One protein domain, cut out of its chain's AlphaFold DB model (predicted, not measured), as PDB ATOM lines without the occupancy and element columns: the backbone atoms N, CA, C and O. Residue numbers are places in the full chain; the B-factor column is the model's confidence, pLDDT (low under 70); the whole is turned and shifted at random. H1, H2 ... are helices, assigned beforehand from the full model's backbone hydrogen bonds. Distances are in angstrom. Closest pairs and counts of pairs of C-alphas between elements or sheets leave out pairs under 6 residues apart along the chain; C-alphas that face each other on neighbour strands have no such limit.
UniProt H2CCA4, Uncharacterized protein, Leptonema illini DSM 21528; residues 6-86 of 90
ATOM      1  N   THR A   6     -59.800   8.147 -31.262       94.75
ATOM      2  CA  THR A   6     -59.225   9.487 -31.138       94.75
ATOM      3  C   THR A   6     -57.764   9.495 -31.594       94.75
ATOM      4  O   THR A   6     -57.125   8.448 -31.745       94.75
ATOM      5  N   ALA A   7     -57.216  10.685 -31.847       92.56
ATOM      6  CA  ALA A   7     -55.807  10.808 -32.212       92.56
ATOM      7  C   ALA A   7     -54.903  10.348 -31.055       92.56
ATOM      8  O   ALA A   7     -53.922   9.646 -31.277       92.56
ATOM      9  N   GLU A   8     -55.273  10.681 -29.821       94.75
ATOM     10  CA  GLU A   8     -54.561  10.305 -28.602       94.75
ATOM     11  C   GLU A   8     -54.536   8.784 -28.399       94.75
ATOM     12  O   GLU A   8     -53.479   8.216 -28.119       94.75
ATOM     13  N   GLU A   9     -55.669   8.105 -28.605       96.31
ATOM     14  CA  GLU A   9     -55.738   6.639 -28.539       96.31
ATOM     15  C   GLU A   9     -54.831   5.985 -29.586       96.31
ATOM     16  O   GLU A   9     -54.112   5.036 -29.271       96.31
ATOM     17  N   LEU A  10     -54.802   6.515 -30.813       96.50
ATOM     18  CA  LEU A  10     -53.903   6.019 -31.857       96.50
ATOM     19  C   LEU A  10     -52.428   6.193 -31.491       96.50
ATOM     20  O   LEU A  10     -51.627   5.299 -31.771       96.50
ATOM     21  N   LEU A  11     -52.055   7.309 -30.859       97.12
ATOM     22  CA  LEU A  11     -50.675   7.542 -30.433       97.12
ATOM     23  C   LEU A  11     -50.257   6.599 -29.298       97.12
ATOM     24  O   LEU A  11     -49.146   6.070 -29.336       97.12
ATOM     25  N   GLU A  12     -51.129   6.325 -28.323       98.00
ATOM     26  CA  GLU A  12     -50.851   5.321 -27.283       98.00
ATOM     27  C   GLU A  12     -50.762   3.904 -27.859       98.00
ATOM     28  O   GLU A  12     -49.863   3.137 -27.501       98.00
ATOM     29  N   ARG A  13     -51.637   3.554 -28.809       97.69
ATOM     30  CA  ARG A  13     -51.569   2.262 -29.503       97.69
ATOM     31  C   ARG A  13     -50.274   2.113 -30.307       97.69
ATOM     32  O   ARG A  13     -49.620   1.072 -30.227       97.69
ATOM     33  N   LEU A  14     -49.883   3.147 -31.055       98.19
ATOM     34  CA  LEU A  14     -48.631   3.154 -31.811       98.19
ATOM     35  C   LEU A  14     -47.427   3.041 -30.872       98.19
ATOM     36  O   LEU A  14     -46.507   2.270 -31.149       98.19
ATOM     37  N   LYS A  15     -47.439   3.773 -29.756       98.12
ATOM     38  CA  LYS A  15     -46.410   3.678 -28.718       98.12
ATOM     39  C   LYS A  15     -46.257   2.239 -28.230       98.12
ATOM     40  O   LYS A  15     -45.138   1.734 -28.246       98.12
ATOM     41  N   GLY A  16     -47.354   1.567 -27.873       97.56
ATOM     42  CA  GLY A  16     -47.318   0.168 -27.431       97.56
ATOM     43  C   GLY A  16     -46.692  -0.766 -28.473       97.56
ATOM     44  O   GLY A  16     -45.825  -1.576 -28.142       97.56
ATOM     45  N   PHE A  17     -47.047  -0.600 -29.749       97.50
ATOM     46  CA  PHE A  17     -46.403  -1.336 -30.841       97.50
ATOM     47  C   PHE A  17     -44.893  -1.048 -30.927       97.50
ATOM     48  O   PHE A  17     -44.082  -1.975 -31.009       97.50
ATOM     49  N   LEU A  18     -44.497   0.228 -30.901       96.75
ATOM     50  CA  LEU A  18     -43.098   0.638 -31.030       96.75
ATOM     51  C   LEU A  18     -42.244   0.151 -29.856       96.75
ATOM     52  O   LEU A  18     -41.100  -0.242 -30.085       96.75
ATOM     53  N   GLU A  19     -42.774   0.117 -28.631       96.75
ATOM     54  CA  GLU A  19     -42.078  -0.445 -27.466       96.75
ATOM     55  C   GLU A  19     -41.727  -1.927 -27.680       96.75
ATOM     56  O   GLU A  19     -40.583  -2.337 -27.461       96.75
ATOM     57  N   VAL A  20     -42.675  -2.712 -28.206       95.50
ATOM     58  CA  VAL A  20     -42.467  -4.129 -28.547       95.50
ATOM     59  C   VAL A  20     -41.487  -4.280 -29.712       95.50
ATOM     60  O   VAL A  20     -40.528  -5.055 -29.625       95.50
ATOM     61  N   HIS A  21     -41.697  -3.534 -30.798       93.94
ATOM     62  CA  HIS A  21     -40.900  -3.647 -32.020       93.94
ATOM     63  C   HIS A  21     -39.436  -3.242 -31.794       93.94
ATOM     64  O   HIS A  21     -38.520  -3.948 -32.220       93.94
ATOM     65  N   THR A  22     -39.213  -2.138 -31.080       92.19
ATOM     66  CA  THR A  22     -37.875  -1.578 -30.826       92.19
ATOM     67  C   THR A  22     -37.219  -2.105 -29.551       92.19
ATOM     68  O   THR A  22     -36.049  -1.811 -29.312       92.19
ATOM     69  N   LYS A  23     -37.943  -2.894 -28.741       92.62
ATOM     70  CA  LYS A  23     -37.503  -3.374 -27.419       92.62
ATOM     71  C   LYS A  23     -37.038  -2.232 -26.514       92.62
ATOM     72  O   LYS A  23     -36.013  -2.331 -25.838       92.62
ATOM     73  N   SER A  24     -37.776  -1.130 -26.532       92.31
ATOM     74  CA  SER A  24     -37.462   0.070 -25.763       92.31
ATOM     75  C   SER A  24     -38.680   0.531 -24.972       92.31
ATOM     76  O   SER A  24     -39.801   0.141 -25.274       92.31
ATOM     77  N   ARG A  25     -38.455   1.346 -23.940       95.62
ATOM     78  CA  ARG A  25     -39.525   1.987 -23.172       95.62
ATOM     79  C   ARG A  25     -39.706   3.416 -23.666       95.62
ATOM     80  O   ARG A  25     -38.736   4.174 -23.687       95.62
ATOM     81  N   ILE A  26     -40.934   3.793 -23.996       96.75
ATOM     82  CA  ILE A  26     -41.290   5.117 -24.500       96.75
ATOM     83  C   ILE A  26     -42.049   5.877 -23.411       96.75
ATOM     84  O   ILE A  26     -43.071   5.431 -22.897       96.75
ATOM     85  N   LEU A  27     -41.555   7.058 -23.039       92.31
ATOM     86  CA  LEU A  27     -42.111   7.815 -21.910       92.31
ATOM     87  C   LEU A  27     -43.367   8.621 -22.264       92.31
ATOM     88  O   LEU A  27     -44.186   8.873 -21.383       92.31
ATOM     89  N   LYS A  28     -43.510   9.047 -23.524       94.94
ATOM     90  CA  LYS A  28     -44.596   9.919 -23.991       94.94
ATOM     91  C   LYS A  28     -45.127   9.475 -25.351       94.94
ATOM     92  O   LYS A  28     -44.361   9.064 -26.217       94.94
ATOM     93  N   SER A  29     -46.436   9.591 -25.523       95.06
ATOM     94  CA  SER A  29     -47.202   9.287 -26.736       95.06
ATOM     95  C   SER A  29     -47.513  10.555 -27.542       95.06
ATOM     96  O   SER A  29     -48.623  10.745 -28.018       95.06
ATOM     97  N   ASP A  30     -46.540  11.457 -27.693       96.31
ATOM     98  CA  ASP A  30     -46.705  12.654 -28.525       96.31
ATOM     99  C   ASP A  30     -46.161  12.446 -29.948       96.31
ATOM    100  O   ASP A  30     -45.310  11.585 -30.199       96.31
ATOM    101  N   VAL A  31     -46.664  13.239 -30.900       96.31
ATOM    102  CA  VAL A  31     -46.280  13.150 -32.320       96.31
ATOM    103  C   VAL A  31     -44.759  13.259 -32.524       96.31
ATOM    104  O   VAL A  31     -44.209  12.396 -33.216       96.31
ATOM    105  N   PRO A  32     -44.034  14.231 -31.921       96.75
ATOM    106  CA  PRO A  32     -42.578  14.311 -32.063       96.75
ATOM    107  C   PRO A  32     -41.852  13.038 -31.612       96.75
ATOM    108  O   PRO A  32     -40.944  12.571 -32.305       96.75
ATOM    109  N   THR A  33     -42.270  12.447 -30.489       96.69
ATOM    110  CA  THR A  33     -41.690  11.199 -29.980       96.69
ATOM    111  C   THR A  33     -41.966  10.047 -30.941       96.69
ATOM    112  O   THR A  33     -41.033   9.337 -31.319       96.69
ATOM    113  N   MET A  34     -43.207   9.883 -31.410       97.25
ATOM    114  CA  MET A  34     -43.552   8.820 -32.366       97.25
ATOM    115  C   MET A  34     -42.740   8.926 -33.664       97.25
ATOM    116  O   MET A  34     -42.175   7.932 -34.123       97.25
ATOM    117  N   LEU A  35     -42.606  10.133 -34.227       96.69
ATOM    118  CA  LEU A  35     -41.813  10.371 -35.439       96.69
ATOM    119  C   LEU A  35     -40.333  10.009 -35.253       96.69
ATOM    120  O   LEU A  35     -39.727   9.418 -36.151       96.69
ATOM    121  N   MET A  36     -39.750  10.328 -34.092       95.75
ATOM    122  CA  MET A  36     -38.369   9.963 -33.767       95.75
ATOM    123  C   MET A  36     -38.171   8.440 -33.786       95.75
ATOM    124  O   MET A  36     -37.215   7.955 -34.395       95.75
ATOM    125  N   TYR A  37     -39.081   7.687 -33.167       95.38
ATOM    126  CA  TYR A  37     -39.004   6.225 -33.135       95.38
ATOM    127  C   TYR A  37     -39.225   5.594 -34.510       95.38
ATOM    128  O   TYR A  37     -38.452   4.721 -34.899       95.38
ATOM    129  N   ILE A  38     -40.196   6.081 -35.292       94.69
ATOM    130  CA  ILE A  38     -40.399   5.630 -36.681       94.69
ATOM    131  C   ILE A  38     -39.119   5.829 -37.502       94.69
ATOM    132  O   ILE A  38     -38.673   4.915 -38.198       94.69
ATOM    133  N   ARG A  39     -38.474   6.994 -37.373       93.12
ATOM    134  CA  ARG A  39     -37.202   7.273 -38.050       93.12
ATOM    135  C   ARG A  39     -36.094   6.311 -37.616       93.12
ATOM    136  O   ARG A  39     -35.311   5.880 -38.460       93.12
ATOM    137  N   ALA A  40     -36.021   5.969 -36.331       90.75
ATOM    138  CA  ALA A  40     -35.051   5.000 -35.823       90.75
ATOM    139  C   ALA A  40     -35.289   3.588 -36.393       90.75
ATOM    140  O   ALA A  40     -34.323   2.921 -36.770       90.75
ATOM    141  N   CYS A  41     -36.549   3.159 -36.535       90.31
ATOM    142  CA  CYS A  41     -36.905   1.899 -37.202       90.31
ATOM    143  C   CYS A  41     -36.433   1.880 -38.663       90.31
ATOM    144  O   CYS A  41     -35.835   0.904 -39.111       90.31
ATOM    145  N   HIS A  42     -36.631   2.983 -39.394       87.12
ATOM    146  CA  HIS A  42     -36.191   3.107 -40.789       87.12
ATOM    147  C   HIS A  42     -34.664   3.154 -40.941       87.12
ATOM    148  O   HIS A  42     -34.128   2.651 -41.929       87.12
ATOM    149  N   ALA A  43     -33.954   3.741 -39.974       84.44
ATOM    150  CA  ALA A  43     -32.492   3.805 -39.977       84.44
ATOM    151  C   ALA A  43     -31.839   2.446 -39.670       84.44
ATOM    152  O   ALA A  43     -30.773   2.137 -40.204       84.44
ATOM    153  N   ASN A  44     -32.487   1.613 -38.851       71.75
ATOM    154  CA  ASN A  44     -32.054   0.245 -38.588       71.75
ATOM    155  C   ASN A  44     -32.426  -0.663 -39.770       71.75
ATOM    156  O   ASN A  44     -33.431  -1.367 -39.761       71.75
ATOM    157  N   GLN A  45     -31.576  -0.658 -40.801       58.66
ATOM    158  CA  GLN A  45     -31.729  -1.394 -42.064       58.66
ATOM    159  C   GLN A  45     -31.635  -2.930 -41.946       58.66
ATOM    160  O   GLN A  45     -31.147  -3.588 -42.867       58.66
ATOM    161  N   ASN A  46     -32.063  -3.547 -40.843       60.25
ATOM    162  CA  ASN A  46     -32.102  -5.005 -40.759       60.25
ATOM    163  C   ASN A  46     -33.107  -5.543 -41.793       60.25
ATOM    164  O   ASN A  46     -34.317  -5.387 -41.681       60.25
ATOM    165  N   LYS A  47     -32.564  -6.133 -42.866       67.12
ATOM    166  CA  LYS A  47     -33.242  -6.448 -44.135       67.12
ATOM    167  C   LYS A  47     -34.105  -7.715 -44.088       67.12
ATOM    168  O   LYS A  47     -34.161  -8.449 -45.074       67.12
ATOM    169  N   LYS A  48     -34.732  -8.037 -42.956       84.81
ATOM    170  CA  LYS A  48     -35.656  -9.179 -42.925       84.81
ATOM    171  C   LYS A  48     -36.972  -8.765 -43.594       84.81
ATOM    172  O   LYS A  48     -37.416  -7.639 -43.372       84.81
ATOM    173  N   PRO A  49     -37.634  -9.656 -44.352       88.56
ATOM    174  CA  PRO A  49     -38.914  -9.343 -44.992       88.56
ATOM    175  C   PRO A  49     -39.963  -8.792 -44.014       88.56
ATOM    176  O   PRO A  49     -40.663  -7.837 -44.328       88.56
ATOM    177  N   LYS A  50     -40.004  -9.332 -42.786       90.69
ATOM    178  CA  LYS A  50     -40.840  -8.835 -41.681       90.69
ATOM    179  C   LYS A  50     -40.627  -7.338 -41.414       90.69
ATOM    180  O   LYS A  50     -41.582  -6.570 -41.394       90.69
ATOM    181  N   ASP A  51     -39.373  -6.943 -41.217       90.00
ATOM    182  CA  ASP A  51     -39.003  -5.580 -40.826       90.00
ATOM    183  C   ASP A  51     -39.245  -4.594 -41.981       90.00
ATOM    184  O   ASP A  51     -39.659  -3.460 -41.758       90.00
ATOM    185  N   GLN A  52     -39.080  -5.042 -43.231       90.38
ATOM    186  CA  GLN A  52     -39.426  -4.255 -44.420       90.38
ATOM    187  C   GLN A  52     -40.926  -3.954 -44.493       90.38
ATOM    188  O   GLN A  52     -41.306  -2.804 -44.720       90.38
ATOM    189  N   THR A  53     -41.775  -4.958 -44.259       93.38
ATOM    190  CA  THR A  53     -43.231  -4.767 -44.250       93.38
ATOM    191  C   THR A  53     -43.662  -3.841 -43.119       93.38
ATOM    192  O   THR A  53     -44.430  -2.911 -43.355       93.38
ATOM    193  N   ILE A  54     -43.124  -4.026 -41.910       95.12
ATOM    194  CA  ILE A  54     -43.394  -3.128 -40.777       95.12
ATOM    195  C   ILE A  54     -42.975  -1.690 -41.110       95.12
ATOM    196  O   ILE A  54     -43.750  -0.764 -40.894       95.12
ATOM    197  N   ASN A  55     -41.790  -1.489 -41.689       94.00
ATOM    198  CA  ASN A  55     -41.315  -0.157 -42.062       94.00
ATOM    199  C   ASN A  55     -42.221   0.524 -43.094       94.00
ATOM    200  O   ASN A  55     -42.462   1.730 -42.983       94.00
ATOM    201  N   PHE A  56     -42.750  -0.235 -44.059       94.31
ATOM    202  CA  PHE A  56     -43.747   0.264 -45.003       94.31
ATOM    203  C   PHE A  56     -45.044   0.671 -44.290       94.31
ATOM    204  O   PHE A  56     -45.533   1.778 -44.503       94.31
ATOM    205  N   LEU A  57     -45.578  -0.172 -43.403       96.94
ATOM    206  CA  LEU A  57     -46.801   0.133 -42.650       96.94
ATOM    207  C   LEU A  57     -46.628   1.353 -41.733       96.94
ATOM    208  O   LEU A  57     -47.499   2.220 -41.710       96.94
ATOM    209  N   LEU A  58     -45.481   1.481 -41.059       96.69
ATOM    210  CA  LEU A  58     -45.131   2.657 -40.255       96.69
ATOM    211  C   LEU A  58     -45.058   3.937 -41.095       96.69
ATOM    212  O   LEU A  58     -45.512   4.990 -40.647       96.69
ATOM    213  N   LEU A  59     -44.514   3.859 -42.315       95.50
ATOM    214  CA  LEU A  59     -44.487   4.997 -43.233       95.50
ATOM    215  C   LEU A  59     -45.911   5.422 -43.615       95.50
ATOM    216  O   LEU A  59     -46.241   6.602 -43.530       95.50
ATOM    217  N   ARG A  60     -46.778   4.461 -43.955       96.81
ATOM    218  CA  ARG A  60     -48.184   4.745 -44.278       96.81
ATOM    219  C   ARG A  60     -48.942   5.311 -43.082       96.81
ATOM    220  O   ARG A  60     -49.720   6.241 -43.257       96.81
ATOM    221  N   PHE A  61     -48.695   4.802 -41.875       97.31
ATOM    222  CA  PHE A  61     -49.308   5.340 -40.660       97.31
ATOM    223  C   PHE A  61     -48.912   6.801 -40.462       97.31
ATOM    224  O   PHE A  61     -49.771   7.657 -40.255       97.31
ATOM    225  N   ARG A  62     -47.615   7.098 -40.586       96.62
ATOM    226  CA  ARG A  62     -47.093   8.459 -40.478       96.62
ATOM    227  C   ARG A  62     -47.782   9.413 -41.459       96.62
ATOM    228  O   ARG A  62     -48.263  10.455 -41.026       96.62
ATOM    229  N   GLU A  63     -47.863   9.042 -42.735       95.62
ATOM    230  CA  GLU A  63     -48.489   9.864 -43.782       95.62
ATOM    231  C   GLU A  63     -49.974  10.146 -43.503       95.62
ATOM    232  O   GLU A  63     -50.461  11.236 -43.787       95.62
ATOM    233  N   GLN A  64     -50.707   9.168 -42.960       94.44
ATOM    234  CA  GLN A  64     -52.142   9.314 -42.700       94.44
ATOM    235  C   GLN A  64     -52.449  10.045 -41.390       94.44
ATOM    236  O   GLN A  64     -53.459  10.740 -41.320       94.44
ATOM    237  N   VAL A  65     -51.618   9.864 -40.356       95.19
ATOM    238  CA  VAL A  65     -51.969  10.219 -38.968       95.19
ATOM    239  C   VAL A  65     -51.043  11.263 -38.344       95.19
ATOM    240  O   VAL A  65     -51.498  12.030 -37.502       95.19
ATOM    241  N   LEU A  66     -49.755  11.287 -38.702       95.31
ATOM    242  CA  LEU A  66     -48.745  12.086 -37.989       95.31
ATOM    243  C   LEU A  66     -48.281  13.327 -38.755       95.31
ATOM    244  O   LEU A  66     -47.997  14.346 -38.131       95.31
ATOM    245  N   ASP A  67     -48.176  13.248 -40.083       93.31
ATOM    246  CA  ASP A  67     -47.713  14.376 -40.907       93.31
ATOM    247  C   ASP A  67     -48.809  15.447 -41.107       93.31
ATOM    248  O   ASP A  67     -48.528  16.557 -41.558       93.31
ATOM    249  N   GLN A  68     -50.056  15.136 -40.744       88.06
ATOM    250  CA  GLN A  68     -51.212  16.028 -40.827       88.06
ATOM    251  C   GLN A  68     -52.204  15.752 -39.694       88.06
ATOM    252  O   GLN A  68     -52.150  14.699 -39.070       88.06
ATOM    253  N   ALA A  69     -53.139  16.675 -39.448       90.88
ATOM    254  CA  ALA A  69     -54.262  16.419 -38.549       90.88
ATOM    255  C   ALA A  69     -55.231  15.417 -39.213       90.88
ATOM    256  O   ALA A  69     -55.817  15.761 -40.245       90.88
ATOM    257  N   PRO A  70     -55.400  14.194 -38.676       92.81
ATOM    258  CA  PRO A  70     -56.159  13.154 -39.356       92.81
ATOM    259  C   PRO A  70     -57.666  13.360 -39.216       92.81
ATOM    260  O   PRO A  70     -58.177  13.561 -38.107       92.81
ATOM    261  N   ASP A  71     -58.394  13.222 -40.321       95.31
ATOM    262  CA  ASP A  71     -59.851  13.087 -40.285       95.31
ATOM    263  C   ASP A  71     -60.290  11.707 -39.741       95.31
ATOM    264  O   ASP A  71     -59.474  10.840 -39.422       95.31
ATOM    265  N   GLU A  72     -61.598  11.490 -39.595       95.25
ATOM    266  CA  GLU A  72     -62.139  10.227 -39.072       95.25
ATOM    267  C   GLU A  72     -61.711   9.004 -39.894       95.25
ATOM    268  O   GLU A  72     -61.324   7.976 -39.335       95.25
ATOM    269  N   ARG A  73     -61.717   9.123 -41.223       95.06
ATOM    270  CA  ARG A  73     -61.330   8.037 -42.123       95.06
ATOM    271  C   ARG A  73     -59.852   7.709 -41.960       95.06
ATOM    272  O   ARG A  73     -59.486   6.535 -41.934       95.06
ATOM    273  N   GLN A  74     -59.008   8.724 -41.839       96.12
ATOM    274  CA  GLN A  74     -57.575   8.550 -41.629       96.12
ATOM    275  C   GLN A  74     -57.267   7.904 -40.284       96.12
ATOM    276  O   GLN A  74     -56.376   7.060 -40.213       96.12
ATOM    277  N   ARG A  75     -58.044   8.215 -39.241       96.00
ATOM    278  CA  ARG A  75     -57.919   7.541 -37.942       96.00
ATOM    279  C   ARG A  75     -58.306   6.065 -38.011       96.00
ATOM    280  O   ARG A  75     -57.574   5.237 -37.482       96.00
ATOM    281  N   ILE A  76     -59.368   5.714 -38.739       96.56
ATOM    282  CA  ILE A  76     -59.737   4.306 -38.993       96.56
ATOM    283  C   ILE A  76     -58.618   3.570 -39.746       96.56
ATOM    284  O   ILE A  76     -58.271   2.443 -39.399       96.56
ATOM    285  N   ILE A  77     -58.027   4.207 -40.763       96.25
ATOM    286  CA  ILE A  77     -56.890   3.633 -41.497       96.25
ATOM    287  C   ILE A  77     -55.686   3.455 -40.566       96.25
ATOM    288  O   ILE A  77     -55.048   2.407 -40.599       96.25
ATOM    289  N   GLY A  78     -55.380   4.448 -39.730       96.94
ATOM    290  CA  GLY A  78     -54.310   4.368 -38.736       96.94
ATOM    291  C   GLY A  78     -54.487   3.190 -37.784       96.94
ATOM    292  O   GLY A  78     -53.543   2.436 -37.554       96.94
ATOM    293  N   ASP A  79     -55.709   2.994 -37.293       97.44
ATOM    294  CA  ASP A  79     -56.065   1.894 -36.400       97.44
ATOM    295  C   ASP A  79     -55.811   0.528 -37.044       97.44
ATOM    296  O   ASP A  79     -55.084  -0.311 -36.505       97.44
ATOM    297  N   PHE A  80     -56.316   0.368 -38.270       97.44
ATOM    298  CA  PHE A  80     -56.102  -0.817 -39.090       97.44
ATOM    299  C   PHE A  80     -54.611  -1.094 -39.328       97.44
ATOM    300  O   PHE A  80     -54.160  -2.231 -39.209       97.44
ATOM    301  N   LEU A  81     -53.816  -0.063 -39.633       98.06
ATOM    302  CA  LEU A  81     -52.377  -0.224 -39.854       98.06
ATOM    303  C   LEU A  81     -51.658  -0.730 -38.597       98.06
ATOM    304  O   LEU A  81     -50.757  -1.561 -38.716       98.06
ATOM    305  N   ILE A  82     -52.054  -0.273 -37.403       97.69
ATOM    306  CA  ILE A  82     -51.506  -0.787 -36.138       97.69
ATOM    307  C   ILE A  82     -51.864  -2.268 -35.956       97.69
ATOM    308  O   ILE A  82     -50.994  -3.058 -35.582       97.69
ATOM    309  N   ASP A  83     -53.100  -2.667 -36.260       97.56
ATOM    310  CA  ASP A  83     -53.512  -4.076 -36.196       97.56
ATOM    311  C   ASP A  83     -52.703  -4.961 -37.150       97.56
ATOM    312  O   ASP A  83     -52.205  -6.013 -36.740       97.56
ATOM    313  N   GLU A  84     -52.498  -4.526 -38.397       97.69
ATOM    314  CA  GLU A  84     -51.665  -5.255 -39.362       97.69
ATOM    315  C   GLU A  84     -50.216  -5.406 -38.877       97.69
ATOM    316  O   GLU A  84     -49.616  -6.471 -39.036       97.69
ATOM    317  N   MET A  85     -49.652  -4.375 -38.241       97.06
ATOM    318  CA  MET A  85     -48.310  -4.450 -37.662       97.06
ATOM    319  C   MET A  85     -48.240  -5.414 -36.466       97.06
ATOM    320  O   MET A  85     -47.266  -6.157 -36.330       97.06
ATOM    321  N   ASN A  86     -49.270  -5.455 -35.619       96.75
ATOM    322  CA  ASN A  86     -49.312  -6.339 -34.449       96.75
ATOM    323  C   ASN A  86     -49.385  -7.830 -34.813       96.75
ATOM    324  O   ASN A  86     -48.837  -8.657 -34.087       96.75
TER     325      ASN A  86
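What this domain is: This is residues 6 to 86 of the 90 residues of an uncharacterized protein of Leptonema illini DSM 21528 (UniProt H2CCA4). Four helices stand side by side as a bundle, in a ring where H1 and H3 each lie between H2 and H4. H1, H2 and H4 run one way, H3 the other. The printed part has 81 residues with four named helices, all helix, compact; radius of gyration of the C-alphas 11.7 A, spans 34 by 25 by 19 A.

Where its parts are: Find C-alpha 7 at (-55.807, 10.808, -32.212); H1 runs 21.8 A to residue 22. H2 is residues 31 to 43, 18.3 A; H3 is 49 to 66, 24.6 A. H4 runs 21.5 A from residue 72 to C-alpha 86 at (-49.312, -6.339, -34.449).

How they stand to each other: H1 touches H2, closest C-alphas Lys 15 and Met 34, 6.9 A, and H4, Leu 10 and Asp 79, 6.5 A. H3 forms hairpins with H2, closest C-alphas Asn 55 and His 42, 6.2 A, and H4, Phe 61 and Gly 78, 5.4 A. H2 and H4 are apart. Each helix has every O i to N i+4 pair within hydrogen-bond range.

The domain as a whole: The printed part has no cut and no long link; residues 45 to 47 have pLDDT under 70.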